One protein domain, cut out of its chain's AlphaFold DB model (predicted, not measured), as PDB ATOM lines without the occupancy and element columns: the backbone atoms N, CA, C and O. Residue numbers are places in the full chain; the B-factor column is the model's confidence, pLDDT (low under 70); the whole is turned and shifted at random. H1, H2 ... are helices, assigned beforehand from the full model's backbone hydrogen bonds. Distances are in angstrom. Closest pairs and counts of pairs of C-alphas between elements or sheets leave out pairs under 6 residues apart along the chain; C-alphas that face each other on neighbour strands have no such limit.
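AT A GLANCE: This is residues 7 to 72 of the 73 residues of the protein "DNA-directed RNA polymerase subunit omega" of Candidatus Aerophobetes bacterium (UniProt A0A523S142). One long helix, H2, makes most of the length, and H4, coming back the opposite way, packs across it. H1 packs on H4 at the end of H2 where that helix begins, H5 points away from this end with few contacts, and at the other end residues 37 to 43, mostly H3, stick out. You will find 66 residues, with five named helices from H1 to H5 and no named strand: the class is all helix. The whole is compact, with a radius of gyration of the C-alphas of 12.3 A, and spans 36 by 29 by 16 A.

IN THESE COORDINATES: Find C-alpha 7 at (-31.804, -30.705, -1.147), where H1 begins; it runs to residue 13. H2, residues 18 to 34, covers 24.7 A and ends at C-alpha 34 at (-41.091, -29.538, 26.287). Then come H3, residues 36 to 41, and H4, residues 48 to 57, 14.2 A long. H5, residues 63 to 71, covers 12.8 A and ends at C-alpha 71 at (-53.298, -39.317, 11.810).

HOW THE PARTS SIT: The helix packing is mostly crossed, the touching helices standing at no shallow tilt. Look first at Leu 10 and Leu 21, the closest C-alphas of H1 and H2, 6.9 A apart: these helices only just touch, with 3 pairs of C-alphas within 8 A. H1 touches H4, about perpendicular at 86 degrees, closest at C-alphas 9 and 57, 5.9 A. H2, with residues 25 to 32 alone, touches H4 at a steep tilt of 54 degrees, opposite ways; the closest C-alphas, of Ala 25 and Val 52, are 6.2 A apart. H2 and H3 meet only through their link. H5 is close but not clearly touching to H2, with C-alphas 24 and 66 closest at 6.3 A. In H1, H2, H3 and H4 every O i to N i+4 pair is within hydrogen-bond range; in H5, 3 of 5 are.

THE WHOLE: The two C-alphas farthest apart, of Asp 16 and Leu 41, are 36.4 A apart. The printed part has no cut and no long link. The model's pLDDT is under 70 at residues 37 to 41, 43 and 68 to 72.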
ATOM      1  N   ASP A   7     -31.554 -29.488  -0.370       91.56
ATOM      2  CA  ASP A   7     -31.804 -30.705  -1.147       91.56
ATOM      3  C   ASP A   7     -31.347 -31.957  -0.392       91.56
ATOM      4  O   ASP A   7     -32.009 -32.991  -0.418       91.56
ATOM      5  N   GLU A   8     -30.249 -31.845   0.357       91.50
ATOM      6  CA  GLU A   8     -29.738 -32.933   1.187       91.50
ATOM      7  C   GLU A   8     -30.660 -33.206   2.381       91.50
ATOM      8  O   GLU A   8     -30.957 -34.361   2.678       91.50
ATOM      9  N   LEU A   9     -31.189 -32.158   3.023       91.44
ATOM     10  CA  LEU A   9     -32.182 -32.307   4.091       91.44
ATOM     11  C   LEU A   9     -33.469 -32.967   3.590       91.44
ATOM     12  O   LEU A   9     -34.015 -33.831   4.270       91.44
ATOM     13  N   LEU A  10     -33.949 -32.560   2.414       92.38
ATOM     14  CA  LEU A  10     -35.128 -33.137   1.773       92.38
ATOM     15  C   LEU A  10     -34.921 -34.625   1.485       92.38
ATOM     16  O   LEU A  10     -35.724 -35.455   1.916       92.38
ATOM     17  N   TYR A  11     -33.787 -34.969   0.872       92.44
ATOM     18  CA  TYR A  11     -33.412 -36.353   0.606       92.44
ATOM     19  C   TYR A  11     -33.343 -37.193   1.890       92.44
ATOM     20  O   TYR A  11     -33.930 -38.272   1.959       92.44
ATOM     21  N   LYS A  12     -32.676 -36.694   2.940       91.75
ATOM     22  CA  LYS A  12     -32.520 -37.418   4.213       91.75
ATOM     23  C   LYS A  12     -33.824 -37.560   4.997       91.75
ATOM     24  O   LYS A  12     -34.033 -38.596   5.625       91.75
ATOM     25  N   ALA A  13     -34.704 -36.563   4.931       88.94
ATOM     26  CA  ALA A  13     -36.028 -36.616   5.542       88.94
ATOM     27  C   ALA A  13     -37.016 -37.508   4.766       88.94
ATOM     28  O   ALA A  13     -38.098 -37.799   5.283       88.94
ATOM     29  N   GLY A  14     -36.675 -37.924   3.540       90.62
ATOM     30  CA  GLY A  14     -37.596 -38.622   2.641       90.62
ATOM     31  C   GLY A  14     -38.746 -37.722   2.186       90.62
ATOM     32  O   GLY A  14     -39.882 -38.172   2.092       90.62
ATOM     33  N   MET A  15     -38.471 -36.434   1.978       88.12
ATOM     34  CA  MET A  15     -39.457 -35.421   1.610       88.12
ATOM     35  C   MET A  15     -39.080 -34.755   0.290       88.12
ATOM     36  O   MET A  15     -37.915 -34.486   0.029       88.12
ATOM     37  N   ASP A  16     -40.079 -34.395  -0.502       88.38
ATOM     38  CA  ASP A  16     -39.943 -33.602  -1.730       88.38
ATOM     39  C   ASP A  16     -40.373 -32.133  -1.538       88.38
ATOM     40  O   ASP A  16     -40.185 -31.287  -2.411       88.38
ATOM     41  N   ASN A  17     -40.931 -31.803  -0.368       90.56
ATOM     42  CA  ASN A  17     -41.551 -30.513  -0.095       90.56
ATOM     43  C   ASN A  17     -40.881 -29.769   1.075       90.56
ATOM     44  O   ASN A  17     -41.042 -30.118   2.249       90.56
ATOM     45  N   LYS A  18     -40.217 -28.649   0.758       91.31
ATOM     46  CA  LYS A  18     -39.546 -27.754   1.723       91.31
ATOM     47  C   LYS A  18     -40.456 -27.211   2.831       91.31
ATOM     48  O   LYS A  18     -40.001 -26.981   3.952       91.31
ATOM     49  N   TYR A  19     -41.744 -27.012   2.552       92.12
ATOM     50  CA  TYR A  19     -42.699 -26.545   3.556       92.12
ATOM     51  C   TYR A  19     -43.021 -27.658   4.554       92.12
ATOM     52  O   TYR A  19     -43.050 -27.407   5.757       92.12
ATOM     53  N   ARG A  20     -43.172 -28.904   4.083       90.06
ATOM     54  CA  ARG A  20     -43.366 -30.063   4.969       90.06
ATOM     55  C   ARG A  20     -42.137 -30.305   5.845       90.06
ATOM     56  O   ARG A  20     -42.296 -30.513   7.044       90.06
ATOM     57  N   LEU A  21     -40.934 -30.159   5.284       91.44
ATOM     58  CA  LEU A  21     -39.674 -30.200   6.036       91.44
ATOM     59  C   LEU A  21     -39.635 -29.136   7.144       91.44
ATOM     60  O   LEU A  21     -39.239 -29.410   8.276       91.44
ATOM     61  N   THR A  22     -40.101 -27.925   6.836       92.19
ATOM     62  CA  THR A  22     -40.177 -26.825   7.808       92.19
ATOM     63  C   THR A  22     -41.165 -27.150   8.930       92.19
ATOM     64  O   THR A  22     -40.855 -26.964  10.108       92.19
ATOM     65  N   CYS A  23     -42.337 -27.696   8.593       91.56
ATOM     66  CA  CYS A  23     -43.312 -28.154   9.579       91.56
ATOM     67  C   CYS A  23     -42.749 -29.267  10.476       91.56
ATOM     68  O   CYS A  23     -42.929 -29.200  11.693       91.56
ATOM     69  N   LEU A  24     -42.036 -30.247   9.908       90.75
ATOM     70  CA  LEU A  24     -41.350 -31.307  10.654       90.75
ATOM     71  C   LEU A  24     -40.336 -30.718  11.640       90.75
ATOM     72  O   LEU A  24     -40.376 -31.032  12.833       90.75
ATOM     73  N   ALA A  25     -39.492 -29.796  11.175       91.38
ATOM     74  CA  ALA A  25     -38.509 -29.139  12.026       91.38
ATOM     75  C   ALA A  25     -39.174 -28.376  13.186       91.38
ATOM     76  O   ALA A  25     -38.771 -28.522  14.341       91.38
ATOM     77  N   ILE A  26     -40.249 -27.624  12.919       91.56
ATOM     78  CA  ILE A  26     -41.013 -26.907  13.953       91.56
ATOM     79  C   ILE A  26     -41.630 -27.880  14.964       91.56
ATOM     80  O   ILE A  26     -41.597 -27.624  16.170       91.56
ATOM     81  N   GLN A  27     -42.203 -28.995  14.506       90.75
ATOM     82  CA  GLN A  27     -42.787 -29.996  15.399       90.75
ATOM     83  C   GLN A  27     -41.736 -30.617  16.321       90.75
ATOM     84  O   GLN A  27     -41.988 -30.750  17.524       90.75
ATOM     85  N   ARG A  28     -40.553 -30.939  15.790       90.69
ATOM     86  CA  ARG A  28     -39.445 -31.463  16.588       90.69
ATOM     87  C   ARG A  28     -38.936 -30.437  17.594       90.69
ATOM     88  O   ARG A  28     -38.777 -30.767  18.766       90.69
ATOM     89  N   ILE A  29     -38.779 -29.177  17.186       90.62
ATOM     90  CA  ILE A  29     -38.421 -28.087  18.106       90.62
ATOM     91  C   ILE A  29     -39.440 -27.995  19.246       90.62
ATOM     92  O   ILE A  29     -39.046 -27.894  20.402       90.62
ATOM     93  N   LYS A  30     -40.747 -28.093  18.967       89.75
ATOM     94  CA  LYS A  30     -41.781 -28.087  20.018       89.75
ATOM     95  C   LYS A  30     -41.638 -29.254  21.003       89.75
ATOM     96  O   LYS A  30     -41.915 -29.061  22.183       89.75
ATOM     97  N   GLN A  31     -41.224 -30.442  20.552       88.06
ATOM     98  CA  GLN A  31     -40.927 -31.571  21.448       88.06
ATOM     99  C   GLN A  31     -39.714 -31.268  22.328       88.06
ATOM    100  O   GLN A  31     -39.813 -31.345  23.549       88.06
ATOM    101  N   LEU A  32     -38.612 -30.830  21.716       87.25
ATOM    102  CA  LEU A  32     -37.387 -30.486  22.435       87.25
ATOM    103  C   LEU A  32     -37.608 -29.344  23.433       87.25
ATOM    104  O   LEU A  32     -37.041 -29.365  24.517       87.25
ATOM    105  N   THR A  33     -38.480 -28.380  23.125       84.88
ATOM    106  CA  THR A  33     -38.858 -27.310  24.060       84.88
ATOM    107  C   THR A  33     -39.595 -27.851  25.286       84.88
ATOM    108  O   THR A  33     -39.361 -27.370  26.391       84.88
ATOM    109  N   LYS A  34     -40.455 -28.870  25.135       85.38
ATOM    110  CA  LYS A  34     -41.091 -29.538  26.287       85.38
ATOM    111  C   LYS A  34     -40.078 -30.319  27.128       85.38
ATOM    112  O   LYS A  34     -40.241 -30.440  28.336       85.38
ATOM    113  N   GLU A  35     -39.021 -30.815  26.494       82.38
ATOM    114  CA  GLU A  35     -37.917 -31.544  27.131       82.38
ATOM    115  C   GLU A  35     -36.760 -30.626  27.564       82.38
ATOM    116  O   GLU A  35     -35.766 -31.097  28.117       82.38
ATOM    117  N   LYS A  36     -36.887 -29.307  27.360       70.94
ATOM    118  CA  LYS A  36     -35.792 -28.336  27.473       70.94
ATOM    119  C   LYS A  36     -35.125 -28.337  28.843       70.94
ATOM    120  O   LYS A  36     -33.902 -28.332  28.910       70.94
ATOM    121  N   ASN A  37     -35.908 -28.446  29.916       63.09
ATOM    122  CA  ASN A  37     -35.371 -28.512  31.280       63.09
ATOM    123  C   ASN A  37     -34.445 -29.727  31.479       63.09
ATOM    124  O   ASN A  37     -33.476 -29.643  32.224       63.09
ATOM    125  N   LYS A  38     -34.698 -30.850  30.790       69.25
ATOM    126  CA  LYS A  38     -33.822 -32.034  30.834       69.25
ATOM    127  C   LYS A  38     -32.551 -31.824  30.010       69.25
ATOM    128  O   LYS A  38     -31.484 -32.258  30.421       69.25
ATOM    129  N   LEU A  39     -32.657 -31.146  28.867       67.88
ATOM    130  CA  LEU A  39     -31.520 -30.863  27.985       67.88
ATOM    131  C   LEU A  39     -30.540 -29.856  28.602       67.88
ATOM    132  O   LEU A  39     -29.328 -30.039  28.487       67.88
ATOM    133  N   GLU A  40     -31.045 -28.834  29.297       69.69
ATOM    134  CA  GLU A  40     -30.210 -27.870  30.026       69.69
ATOM    135  C   GLU A  40     -29.431 -28.545  31.167       69.69
ATOM    136  O   GLU A  40     -28.236 -28.293  31.318       69.69
ATOM    137  N   LEU A  41     -30.056 -29.480  31.898       67.81
ATOM    138  CA  LEU A  41     -29.388 -30.287  32.931       67.81
ATOM    139  C   LEU A  41     -28.283 -31.197  32.367       67.81
ATOM    140  O   LEU A  41     -27.302 -31.469  33.055       67.81
ATOM    141  N   LEU A  42     -28.411 -31.641  31.114       71.50
ATOM    142  CA  LEU A  42     -27.413 -32.464  30.418       71.50
ATOM    143  C   LEU A  42     -26.280 -31.634  29.781       71.50
ATOM    144  O   LEU A  42     -25.443 -32.181  29.066       71.50
ATOM    145  N   GLY A  43     -26.242 -30.317  30.015       69.31
ATOM    146  CA  GLY A  43     -25.197 -29.439  29.486       69.31
ATOM    147  C   GLY A  43     -25.291 -29.212  27.975       69.31
ATOM    148  O   GLY A  43     -24.301 -28.836  27.339       69.31
ATOM    149  N   PHE A  44     -26.464 -29.433  27.379       70.00
ATOM    150  CA  PHE A  44     -26.667 -29.283  25.945       70.00
ATOM    151  C   PHE A  44     -26.660 -27.792  25.552       70.00
ATOM    152  O   PHE A  44     -27.617 -27.063  25.805       70.00
ATOM    153  N   LYS A  45     -25.560 -27.316  24.947       74.00
ATOM    154  CA  LYS A  45     -25.332 -25.887  24.616       74.00
ATOM    155  C   LYS A  45     -25.727 -25.473  23.195       74.00
ATOM    156  O   LYS A  45     -25.631 -24.297  22.845       74.00
ATOM    157  N   GLU A  46     -26.122 -26.415  22.349       80.00
ATOM    158  CA  GLU A  46     -26.445 -26.120  20.956       80.00
ATOM    159  C   GLU A  46     -27.874 -25.584  20.798       80.00
ATOM    160  O   GLU A  46     -28.806 -26.008  21.484       80.00
ATOM    161  N   LYS A  47     -28.059 -24.638  19.870       86.31
ATOM    162  CA  LYS A  47     -29.380 -24.083  19.563       86.31
ATOM    163  C   LYS A  47     -30.277 -25.176  18.977       86.31
ATOM    164  O   LYS A  47     -29.884 -25.848  18.028       86.31
ATOM    165  N   LEU A  48     -31.519 -25.262  19.459       87.88
ATOM    166  CA  LEU A  48     -32.499 -26.264  19.014       87.88
ATOM    167  C   LEU A  48     -32.627 -26.389  17.482       87.88
ATOM    168  O   LEU A  48     -32.649 -27.520  17.003       87.88
ATOM    169  N   PRO A  49     -32.662 -25.298  16.684       89.12
ATOM    170  CA  PRO A  49     -32.727 -25.427  15.230       89.12
ATOM    171  C   PRO A  49     -31.529 -26.178  14.637       89.12
ATOM    172  O   PRO A  49     -31.712 -27.015  13.762       89.12
ATOM    173  N   SER A  50     -30.316 -25.929  15.135       89.56
ATOM    174  CA  SER A  50     -29.104 -26.618  14.675       89.56
ATOM    175  C   SER A  50     -29.148 -28.107  15.012       89.56
ATOM    176  O   SER A  50     -28.843 -28.933  14.155       89.56
ATOM    177  N   THR A  51     -29.626 -28.453  16.211       89.31
ATOM    178  CA  THR A  51     -29.844 -29.844  16.624       89.31
ATOM    179  C   THR A  51     -30.806 -30.563  15.695       89.31
ATOM    180  O   THR A  51     -30.497 -31.647  15.218       89.31
ATOM    181  N   VAL A  52     -31.954 -29.949  15.405       91.31
ATOM    182  CA  VAL A  52     -32.983 -30.563  14.560       91.31
ATOM    183  C   VAL A  52     -32.498 -30.742  13.127       91.31
ATOM    184  O   VAL A  52     -32.706 -31.799  12.542       91.31
ATOM    185  N   LEU A  53     -31.795 -29.755  12.567       91.44
ATOM    186  CA  LEU A  53     -31.198 -29.898  11.239       91.44
ATOM    187  C   LEU A  53     -30.154 -31.023  11.203       91.44
ATOM    188  O   LEU A  53     -30.108 -31.773  10.231       91.44
ATOM    189  N   ARG A  54     -29.358 -31.195  12.267       90.56
ATOM    190  CA  ARG A  54     -28.439 -32.334  12.380       90.56
ATOM    191  C   ARG A  54     -29.183 -33.665  12.499       90.56
ATOM    192  O   ARG A  54     -28.811 -34.608  11.815       90.56
ATOM    193  N   GLU A  55     -30.231 -33.750  13.314       90.56
ATOM    194  CA  GLU A  55     -31.053 -34.965  13.435       90.56
ATOM    195  C   GLU A  55     -31.657 -35.376  12.080       90.56
ATOM    196  O   GLU A  55     -31.676 -36.563  11.753       90.56
ATOM    197  N   ILE A  56     -32.087 -34.403  11.266       91.88
ATOM    198  CA  ILE A  56     -32.548 -34.644   9.891       91.88
ATOM    199  C   ILE A  56     -31.398 -35.173   9.023       91.88
ATOM    200  O   ILE A  56     -31.560 -36.196   8.366       91.88
ATOM    201  N   MET A  57     -30.226 -34.534   9.049       90.81
ATOM    202  CA  MET A  57     -29.043 -34.980   8.291       90.81
ATOM    203  C   MET A  57     -28.598 -36.404   8.652       90.81
ATOM    204  O   MET A  57     -28.193 -37.177   7.783       90.81
ATOM    205  N   GLU A  58     -28.693 -36.758   9.932       90.62
ATOM    206  CA  GLU A  58     -28.392 -38.090  10.461       90.62
ATOM    207  C   GLU A  58     -29.483 -39.125  10.126       90.62
ATOM    208  O   GLU A  58     -29.313 -40.307  10.420       90.62
ATOM    209  N   GLY A  59     -30.600 -38.712   9.515       88.06
ATOM    210  CA  GLY A  59     -31.719 -39.588   9.159       88.06
ATOM    211  C   GLY A  59     -32.549 -40.060  10.356       88.06
ATOM    212  O   GLY A  59     -33.294 -41.033  10.230       88.06
ATOM    213  N   LYS A  60     -32.424 -39.391  11.512       87.69
ATOM    214  CA  LYS A  60     -33.175 -39.687  12.748       87.69
ATOM    215  C   LYS A  60     -34.604 -39.142  12.730       87.69
ATOM    216  O   LYS A  60     -35.400 -39.514  13.583       87.69
ATOM    217  N   LEU A  61     -34.905 -38.234  11.802       86.88
ATOM    218  CA  LEU A  61     -36.227 -37.650  11.590       86.88
ATOM    219  C   LEU A  61     -36.658 -37.918  10.156       86.88
ATOM    220  O   LEU A  61     -36.020 -37.419   9.227       86.88
ATOM    221  N   LYS A  62     -37.741 -38.678   9.983       83.38
ATOM    222  CA  LYS A  62     -38.277 -39.026   8.663       83.38
ATOM    223  C   LYS A  62     -39.736 -38.615   8.508       83.38
ATOM    224  O   LYS A  62     -40.446 -38.357   9.480       83.38
ATOM    225  N   LEU A  63     -40.186 -38.594   7.256       77.12
ATOM    226  CA  LEU A  63     -41.579 -38.366   6.875       77.12
ATOM    227  C   LEU A  63     -42.566 -39.274   7.632       77.12
ATOM    228  O   LEU A  63     -43.607 -38.808   8.086       77.12
ATOM    229  N   GLU A  64     -42.216 -40.541   7.829       75.06
ATOM    230  CA  GLU A  64     -43.062 -41.529   8.514       75.06
ATOM    231  C   GLU A  64     -43.383 -41.127   9.965       75.06
ATOM    232  O   GLU A  64     -44.503 -41.321  10.440       75.06
ATOM    233  N   ASP A  65     -42.422 -40.514  10.664       70.44
ATOM    234  CA  ASP A  65     -42.608 -40.016  12.032       70.44
ATOM    235  C   ASP A  65     -43.504 -38.770  12.069       70.44
ATOM    236  O   ASP A  65     -44.180 -38.497  13.067       70.44
ATOM    237  N   PHE A  66     -43.511 -38.005  10.975       71.94
ATOM    238  CA  PHE A  66     -44.347 -36.824  10.800       71.94
ATOM    239  C   PHE A  66     -45.809 -37.193  10.521       71.94
ATOM    240  O   PHE A  66     -46.721 -36.560  11.054       71.94
ATOM    241  N   GLU A  67     -46.046 -38.201   9.683       71.19
ATOM    242  CA  GLU A  67     -47.389 -38.596   9.243       71.19
ATOM    243  C   GLU A  67     -48.156 -39.353  10.331       71.19
ATOM    244  O   GLU A  67     -49.265 -38.937  10.673       71.19
ATOM    245  N   LYS A  68     -47.519 -40.320  11.012       63.22
ATOM    246  CA  LYS A  68     -48.115 -41.061  12.148       63.22
ATOM    247  C   LYS A  68     -48.668 -40.157  13.252       63.22
ATOM    248  O   LYS A  68     -49.561 -40.532  14.007       63.22
ATOM    249  N   LYS A  69     -48.110 -38.955  13.391       59.41
ATOM    250  CA  LYS A  69     -48.511 -37.992  14.418       59.41
ATOM    251  C   LYS A  69     -49.695 -37.117  14.017       59.41
ATOM    252  O   LYS A  69     -50.353 -36.579  14.904       59.41
ATOM    253  N   ASN A  70     -49.928 -36.933  12.717       59.56
ATOM    254  CA  ASN A  70     -51.064 -36.171  12.205       59.56
ATOM    255  C   ASN A  70     -52.311 -37.051  12.016       59.56
ATOM    256  O   ASN A  70     -53.404 -36.507  12.051       59.56
ATOM    257  N   GLU A  71     -52.164 -38.374  11.873       58.69
ATOM    258  CA  GLU A  71     -53.298 -39.317  11.810       58.69
ATOM    259  C   GLU A  71     -53.978 -39.550  13.172       58.69
ATOM    260  O   GLU A  71     -55.168 -39.831  13.233       58.69
ATOM    261  N   ASN A  72     -53.246 -39.383  14.279       51.16
ATOM    262  CA  ASN A  72     -53.770 -39.543  15.643       51.16
ATOM    263  C   ASN A  72     -54.430 -38.266  16.210       51.16
ATOM    264  O   ASN A  72     -54.447 -38.075  17.430       51.16
TER     265      ASN A  72